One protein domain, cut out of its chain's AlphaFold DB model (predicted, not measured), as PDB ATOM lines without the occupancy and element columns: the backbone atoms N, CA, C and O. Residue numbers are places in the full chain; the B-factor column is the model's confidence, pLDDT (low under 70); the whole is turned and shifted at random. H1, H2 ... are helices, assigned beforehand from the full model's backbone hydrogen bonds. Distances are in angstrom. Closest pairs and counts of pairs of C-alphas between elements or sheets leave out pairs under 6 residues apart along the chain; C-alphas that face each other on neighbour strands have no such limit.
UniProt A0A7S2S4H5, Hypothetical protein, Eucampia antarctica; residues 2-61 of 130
ATOM      1  N   PRO A   2      38.601  51.910  47.745       85.88
ATOM      2  CA  PRO A   2      39.347  50.961  46.922       85.88
ATOM      3  C   PRO A   2      40.860  51.180  47.071       85.88
ATOM      4  O   PRO A   2      41.325  52.317  47.006       85.88
ATOM      5  N   GLY A   3      41.607  50.111  47.352       87.50
ATOM      6  CA  GLY A   3      43.058  50.167  47.580       87.50
ATOM      7  C   GLY A   3      43.511  50.566  48.992       87.50
ATOM      8  O   GLY A   3      44.712  50.616  49.240       87.50
ATOM      9  N   TYR A   4      42.592  50.816  49.930       85.12
ATOM     10  CA  TYR A   4      42.915  51.108  51.331       85.12
ATOM     11  C   TYR A   4      42.396  50.016  52.262       85.12
ATOM     12  O   TYR A   4      41.291  49.508  52.075       85.12
ATOM     13  N   ASN A   5      43.156  49.752  53.323       89.06
ATOM     14  CA  ASN A   5      42.754  48.878  54.420       89.06
ATOM     15  C   ASN A   5      42.322  49.713  55.630       89.06
ATOM     16  O   ASN A   5      42.886  50.779  55.884       89.06
ATOM     17  N   LEU A   6      41.342  49.214  56.382       92.12
ATOM     18  CA  LEU A   6      40.963  49.762  57.680       92.12
ATOM     19  C   LEU A   6      41.481  48.825  58.773       92.12
ATOM     20  O   LEU A   6      41.220  47.626  58.731       92.12
ATOM     21  N   CYS A   7      42.198  49.378  59.747       92.25
ATOM     22  CA  CYS A   7      42.583  48.671  60.962       92.25
ATOM     23  C   CYS A   7      41.754  49.237  62.115       92.25
ATOM     24  O   CYS A   7      41.793  50.441  62.362       92.25
ATOM     25  N   SER A   8      40.985  48.374  62.777       94.31
ATOM     26  CA  SER A   8      40.254  48.711  63.997       94.31
ATOM     27  C   SER A   8      40.944  48.035  65.170       94.31
ATOM     28  O   SER A   8      41.236  46.840  65.100       94.31
ATOM     29  N   VAL A   9      41.212  48.794  66.229       93.62
ATOM     30  CA  VAL A   9      41.876  48.297  67.435       93.62
ATOM     31  C   VAL A   9      40.966  48.559  68.620       93.62
ATOM     32  O   VAL A   9      40.596  49.701  68.880       93.62
ATOM     33  N   SER A  10      40.629  47.496  69.342       91.56
ATOM     34  CA  SER A  10      39.940  47.597  70.624       91.56
ATOM     35  C   SER A  10      40.977  47.652  71.738       91.56
ATOM     36  O   SER A  10      41.866  46.802  71.810       91.56
ATOM     37  N   VAL A  11      40.860  48.657  72.598       90.69
ATOM     38  CA  VAL A  11      41.769  48.900  73.722       90.69
ATOM     39  C   VAL A  11      41.001  48.667  75.023       90.69
ATOM     40  O   VAL A  11      39.811  48.969  75.097       90.69
ATOM     41  N   SER A  12      41.655  48.093  76.036       87.06
ATOM     42  CA  SER A  12      41.018  47.864  77.336       87.06
ATOM     43  C   SER A  12      40.660  49.184  78.022       87.06
ATOM     44  O   SER A  12      41.341  50.198  77.844       87.06
ATOM     45  N   SER A  13      39.612  49.162  78.850       82.88
ATOM     46  CA  SER A  13      39.182  50.334  79.621       82.88
ATOM     47  C   SER A  13      40.296  50.878  80.510       82.88
ATOM     48  O   SER A  13      40.475  52.083  80.569       82.88
ATOM     49  N   GLU A  14      41.108  50.009  81.116       87.69
ATOM     50  CA  GLU A  14      42.239  50.410  81.965       87.69
ATOM     51  C   GLU A  14      43.255  51.287  81.221       87.69
ATOM     52  O   GLU A  14      43.747  52.277  81.762       87.69
ATOM     53  N   VAL A  15      43.557  50.951  79.964       89.69
ATOM     54  CA  VAL A  15      44.486  51.733  79.141       89.69
ATOM     55  C   VAL A  15      43.829  53.039  78.695       89.69
ATOM     56  O   VAL A  15      44.478  54.083  78.731       89.69
ATOM     57  N   ILE A  16      42.544  53.010  78.329       86.94
ATOM     58  CA  ILE A  16      41.788  54.224  77.989       86.94
ATOM     59  C   ILE A  16      41.752  55.188  79.186       86.94
ATOM     60  O   ILE A  16      42.036  56.373  79.025       86.94
ATOM     61  N   ASP A  17      41.475  54.678  80.387       88.38
ATOM     62  CA  ASP A  17      41.423  55.458  81.623       88.38
ATOM     63  C   ASP A  17      42.799  56.025  81.986       88.38
ATOM     64  O   ASP A  17      42.908  57.185  82.390       88.38
ATOM     65  N   TYR A  18      43.868  55.246  81.791       93.12
ATOM     66  CA  TYR A  18      45.232  55.717  82.019       93.12
ATOM     67  C   TYR A  18      45.591  56.892  81.098       93.12
ATOM     68  O   TYR A  18      46.158  57.883  81.560       93.12
ATOM     69  N   TYR A  19      45.249  56.821  79.809       93.31
ATOM     70  CA  TYR A  19      45.516  57.878  78.821       93.31
ATOM     71  C   TYR A  19      44.377  58.891  78.679       93.31
ATOM     72  O   TYR A  19      44.290  59.595  77.672       93.31
ATOM     73  N   LYS A  20      43.510  59.005  79.687       88.50
ATOM     74  CA  LYS A  20      42.427  59.984  79.681       88.50
ATOM     75  C   LYS A  20      42.968  61.393  79.402       88.50
ATOM     76  O   LYS A  20      43.990  61.795  79.957       88.50
ATOM     77  N   ASP A  21      42.279  62.105  78.509       91.31
ATOM     78  CA  ASP A  21      42.625  63.448  78.026       91.31
ATOM     79  C   ASP A  21      44.000  63.539  77.312       91.31
ATOM     80  O   ASP A  21      44.514  64.631  77.076       91.31
ATOM     81  N   ARG A  22      44.594  62.393  76.936       94.56
ATOM     82  CA  ARG A  22      45.895  62.258  76.253       94.56
ATOM     83  C   ARG A  22      45.797  61.331  75.035       94.56
ATOM     84  O   ARG A  22      46.541  60.361  74.904       94.56
ATOM     85  N   GLU A  23      44.855  61.619  74.140       91.19
ATOM     86  CA  GLU A  23      44.579  60.780  72.961       91.19
ATOM     87  C   GLU A  23      45.771  60.649  72.003       91.19
ATOM     88  O   GLU A  23      45.976  59.576  71.440       91.19
ATOM     89  N   ASP A  24      46.592  61.692  71.866       93.56
ATOM     90  CA  ASP A  24      47.802  61.641  71.036       93.56
ATOM     91  C   ASP A  24      48.822  60.623  71.575       93.56
ATOM     92  O   ASP A  24      49.443  59.876  70.811       93.56
ATOM     93  N   ASP A  25      48.964  60.543  72.904       95.56
ATOM     94  CA  ASP A  25      49.817  59.544  73.554       95.56
ATOM     95  C   ASP A  25      49.236  58.133  73.370       95.56
ATOM     96  O   ASP A  25      49.980  57.189  73.086       95.56
ATOM     97  N   LEU A  26      47.907  57.995  73.469       94.56
ATOM     98  CA  LEU A  26      47.197  56.739  73.224       94.56
ATOM     99  C   LEU A  26      47.380  56.248  71.776       94.56
ATOM    100  O   LEU A  26      47.713  55.081  71.564       94.56
ATOM    101  N   ASP A  27      47.218  57.117  70.773       94.50
ATOM    102  CA  ASP A  27      47.456  56.765  69.363       94.50
ATOM    103  C   ASP A  27      48.905  56.309  69.162       94.50
ATOM    104  O   ASP A  27      49.173  55.267  68.556       94.50
ATOM    105  N   LYS A  28      49.862  57.039  69.747       94.81
ATOM    106  CA  LYS A  28      51.284  56.714  69.635       94.81
ATOM    107  C   LYS A  28      51.607  55.333  70.199       94.81
ATOM    108  O   LYS A  28      52.282  54.563  69.513       94.81
ATOM    109  N   ILE A  29      51.144  54.994  71.403       95.44
ATOM    110  CA  ILE A  29      51.443  53.684  72.009       95.44
ATOM    111  C   ILE A  29      50.726  52.541  71.286       95.44
ATOM    112  O   ILE A  29      51.326  51.485  71.078       95.44
ATOM    113  N   VAL A  30      49.496  52.760  70.803       95.44
ATOM    114  CA  VAL A  30      48.774  51.763  69.997       95.44
ATOM    115  C   VAL A  30      49.534  51.494  68.699       95.44
ATOM    116  O   VAL A  30      49.767  50.340  68.340       95.44
ATOM    117  N   ARG A  31      50.011  52.538  68.020       95.56
ATOM    118  CA  ARG A  31      50.836  52.411  66.810       95.56
ATOM    119  C   ARG A  31      52.176  51.741  67.066       95.56
ATOM    120  O   ARG A  31      52.602  50.918  66.258       95.56
ATOM    121  N   GLN A  32      52.834  52.037  68.185       95.31
ATOM    122  CA  GLN A  32      54.055  51.327  68.573       95.31
ATOM    123  C   GLN A  32      53.788  49.824  68.703       95.31
ATOM    124  O   GLN A  32      54.539  49.025  68.142       95.31
ATOM    125  N   GLN A  33      52.687  49.446  69.357       96.00
ATOM    126  CA  GLN A  33      52.286  48.050  69.506       96.00
ATOM    127  C   GLN A  33      51.940  47.393  68.161       96.00
ATOM    128  O   GLN A  33      52.402  46.286  67.875       96.00
ATOM    129  N   LEU A  34      51.204  48.087  67.287       95.81
ATOM    130  CA  LEU A  34      50.922  47.618  65.926       95.81
ATOM    131  C   LEU A  34      52.209  47.415  65.115       95.81
ATOM    132  O   LEU A  34      52.307  46.455  64.359       95.81
ATOM    133  N   GLY A  35      53.220  48.269  65.291       95.81
ATOM    134  CA  GLY A  35      54.523  48.121  64.636       95.81
ATOM    135  C   GLY A  35      55.297  46.878  65.073       95.81
ATOM    136  O   GLY A  35      56.125  46.380  64.311       95.81
ATOM    137  N   ILE A  36      55.015  46.356  66.270       96.00
ATOM    138  CA  ILE A  36      55.550  45.075  66.747       96.00
ATOM    139  C   ILE A  36      54.800  43.912  66.085       96.00
ATOM    140  O   ILE A  36      55.434  42.961  65.632       96.00
ATOM    141  N   TRP A  37      53.468  43.986  65.988       95.00
ATOM    142  CA  TRP A  37      52.638  42.932  65.384       95.00
ATOM    143  C   TRP A  37      52.744  42.861  63.860       95.00
ATOM    144  O   TRP A  37      52.637  41.783  63.278       95.00
ATOM    145  N   PHE A  38      53.007  43.997  63.210       93.44
ATOM    146  CA  PHE A  38      53.174  44.118  61.765       93.44
ATOM    147  C   PHE A  38      54.561  44.693  61.428       93.44
ATOM    148  O   PHE A  38      54.655  45.840  60.980       93.44
ATOM    149  N   PRO A  39      55.653  43.914  61.581       93.81
ATOM    150  CA  PRO A  39      57.022  44.411  61.401       93.81
ATOM    151  C   PRO A  39      57.264  45.077  60.042       93.81
ATOM    152  O   PRO A  39      57.912  46.118  59.962       93.81
ATOM    153  N   ASN A  40      56.662  44.536  58.978       94.25
ATOM    154  CA  ASN A  40      56.766  45.073  57.616       94.25
ATOM    155  C   ASN A  40      56.118  46.460  57.454       94.25
ATOM    156  O   ASN A  40      56.374  47.154  56.474       94.25
ATOM    157  N   GLN A  41      55.261  46.862  58.394       92.50
ATOM    158  CA  GLN A  41      54.600  48.163  58.411       92.50
ATOM    159  C   GLN A  41      55.170  49.103  59.473       92.50
ATOM    160  O   GLN A  41      54.753  50.254  59.511       92.50
ATOM    161  N   LYS A  42      56.134  48.669  60.296       91.75
ATOM    162  CA  LYS A  42      56.638  49.426  61.454       91.75
ATOM    163  C   LYS A  42      56.998  50.880  61.129       91.75
ATOM    164  O   LYS A  42      56.597  51.778  61.860       91.75
ATOM    165  N   ASN A  43      57.697  51.114  60.016       90.31
ATOM    166  CA  ASN A  43      58.066  52.468  59.585       90.31
ATOM    167  C   ASN A  43      56.855  53.225  59.005       90.31
ATOM    168  O   ASN A  43      56.593  54.371  59.357       90.31
ATOM    169  N   ASN A  44      56.044  52.548  58.184       91.75
ATOM    170  CA  ASN A  44      54.855  53.137  57.561       91.75
ATOM    171  C   ASN A  44      53.745  53.483  58.571       91.75
ATOM    172  O   ASN A  44      52.905  54.328  58.272       91.75
ATOM    173  N   ILE A  45      53.697  52.831  59.735       93.12
ATOM    174  CA  ILE A  45      52.642  53.015  60.741       93.12
ATOM    175  C   ILE A  45      52.633  54.435  61.313       93.12
ATOM    176  O   ILE A  45      51.566  54.924  61.671       93.12
ATOM    177  N   PHE A  46      53.767  55.131  61.365       90.00
ATOM    178  CA  PHE A  46      53.797  56.534  61.798       90.00
ATOM    179  C   PHE A  46      53.666  57.520  60.635       90.00
ATOM    180  O   PHE A  46      53.146  58.611  60.822       90.00
ATOM    181  N   GLU A  47      54.095  57.134  59.433       89.69
ATOM    182  CA  GLU A  47      54.183  58.048  58.287       89.69
ATOM    183  C   GLU A  47      52.953  58.020  57.371       89.69
ATOM    184  O   GLU A  47      52.577  59.035  56.792       89.69
ATOM    185  N   LYS A  48      52.341  56.846  57.188       90.19
ATOM    186  CA  LYS A  48      51.314  56.605  56.157       90.19
ATOM    187  C   LYS A  48      49.950  56.256  56.724       90.19
ATOM    188  O   LYS A  48      48.939  56.418  56.039       90.19
ATOM    189  N   TRP A  49      49.908  55.718  57.938       92.25
ATOM    190  CA  TRP A  49      48.644  55.372  58.571       92.25
ATOM    191  C   TRP A  49      48.003  56.646  59.109       92.25
ATOM    192  O   TRP A  49      48.622  57.416  59.838       92.25
ATOM    193  N   ASN A  50      46.744  56.858  58.749       91.62
ATOM    194  CA  ASN A  50      45.981  58.013  59.194       91.62
ATOM    195  C   ASN A  50      44.948  57.546  60.212       91.62
ATOM    196  O   ASN A  50      44.076  56.744  59.863       91.62
ATOM    197  N   LEU A  51      45.033  58.062  61.438       93.06
ATOM    198  CA  LEU A  51      43.995  57.858  62.440       93.06
ATOM    199  C   LEU A  51      42.717  58.513  61.918       93.06
ATOM    200  O   LEU A  51      42.708  59.693  61.570       93.06
ATOM    201  N   LYS A  52      41.650  57.724  61.792       93.19
ATOM    202  CA  LYS A  52      40.359  58.226  61.305       93.19
ATOM    203  C   LYS A  52      39.480  58.718  62.437       93.19
ATOM    204  O   LYS A  52      38.854  59.762  62.296       93.19
ATOM    205  N   HIS A  53      39.415  57.953  63.519       91.25
ATOM    206  CA  HIS A  53      38.609  58.294  64.677       91.25
ATOM    207  C   HIS A  53      39.004  57.438  65.879       91.25
ATOM    208  O   HIS A  53      39.414  56.289  65.697       91.25
ATOM    209  N   ILE A  54      38.813  57.978  67.081       89.25
ATOM    210  CA  ILE A  54      38.832  57.232  68.340       89.25
ATOM    211  C   ILE A  54      37.407  57.263  68.886       89.25
ATOM    212  O   ILE A  54      36.825  58.331  69.049       89.25
ATOM    213  N   TYR A  55      36.834  56.090  69.142       87.75
ATOM    214  CA  TYR A  55      35.498  55.976  69.721       87.75
ATOM    215  C   TYR A  55      35.606  55.658  71.209       87.75
ATOM    216  O   TYR A  55      36.119  54.606  71.588       87.75
ATOM    217  N   HIS A  56      35.058  56.537  72.047       84.31
ATOM    218  CA  HIS A  56      34.915  56.298  73.482       84.31
ATOM    219  C   HIS A  56      33.535  55.730  73.773       84.31
ATOM    220  O   HIS A  56      32.568  56.468  73.965       84.31
ATOM    221  N   ILE A  57      33.439  54.404  73.802       81.88
ATOM    222  CA  ILE A  57      32.180  53.723  74.095       81.88
ATOM    223  C   ILE A  57      32.161  53.384  75.587       81.88
ATOM    224  O   ILE A  57      32.683  52.362  76.032       81.88
ATOM    225  N   ARG A  58      31.584  54.280  76.390       76.88
ATOM    226  CA  ARG A  58      31.376  54.019  77.821       76.88
ATOM    227  C   ARG A  58      30.299  52.956  77.988       76.88
ATOM    228  O   ARG A  58      29.287  53.002  77.296       76.88
ATOM    229  N   ASN A  59      30.511  52.028  78.921       73.38
ATOM    230  CA  ASN A  59      29.597  50.912  79.188       73.38
ATOM    231  C   ASN A  59      29.321  50.035  77.943       73.38
ATOM    232  O   ASN A  59      28.231  49.491  77.809       73.38
ATOM    233  N   ALA A  60      30.294  49.913  77.028       70.50
ATOM    234  CA  ALA A  60      30.135  49.229  75.735       70.50
ATOM    235  C   ALA A  60      29.807  47.738  75.830       70.50
ATOM    236  O   ALA A  60      29.193  47.174  74.931       70.50
ATOM    237  N   GLN A  61      30.314  47.088  76.872       70.12
ATOM    238  CA  GLN A  61      30.146  45.664  77.097       70.12
ATOM    239  C   GLN A  61      29.651  45.500  78.530       70.12
ATOM    240  O   GLN A  61      30.337  45.954  79.455       70.12
TER     241      GLN A  61
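What this domain is: This is residues 2 to 61 of the 130 residues of the protein "Hypothetical protein" of Eucampia antarctica (UniProt A0A7S2S4H5). One long helix, H2, forms the base of a loosely built layer of three helices, with the short H1 near the end where H2 begins and the very short H3 packed on its second half. Over one side of this layer run two long stretches with no named element, residues 2 to 12 leading into H1 and residues 48 to 61 leading away from H3. The printed part has 60 residues with three named helices, in the order H1, H2, H3, and no named strand; the class is all helix, though under half of the residues, 25 of the 60, are in named elements. The whole is only just compact, close to loose, with a radius of gyration of the C-alphas of 12.5 A, and its C-alphas span 34 by 24 by 18 A.

Where its parts are: H2, the longest helix, takes residues 23 to 37 and measures 21.0 A from first to last C-alpha, from C-alpha 23 at (44.579, 60.780, 72.961) to C-alpha 37 at (52.638, 42.932, 65.384). Before it stands H1, residues 13 to 18, 8.4 A long, which begins at C-alpha 13 at (39.182, 50.334, 79.621). After it comes H3, residues 44 to 47, 5.0 A long, which ends at C-alpha 47 at (54.183, 58.048, 58.287).

How they stand to each other: H2 and H3 touch, and H2 does so with residues 31 to 35 alone. Their closest C-alphas are those of Arg 31 and Ile 45, 6.4 A apart. H1 and H2 are close but not clearly touching, with the C-alphas of Ile 16 and Leu 26 the closest at 7.6 A. They run opposite ways at a steep tilt of 59 degrees. H1 and H3 are apart. In H1 and H2 every O i to N i+4 pair is within hydrogen-bond range; H3, with four residues, is too short for such a pair, and its one O i to N i+3 pair is within range.

The domain as a whole: The two C-alphas farthest apart are those of Pro 2 and Tyr 18, at 35.9 A, and the first and last printed C-alphas, of Pro 2 and Gln 61, are 32.0 A apart. The printed part has no cut. The link from H1 to H2 is tight, with 4 residues, and the link from H2 to H3 is short, with 6 residues; no link is long. In residues 48 to 61 the C-alphas lie 7 to 20 A from the mean of all C-alphas. The mean pLDDT of the printed part is 90.3, and no printed residue of this model is under 70.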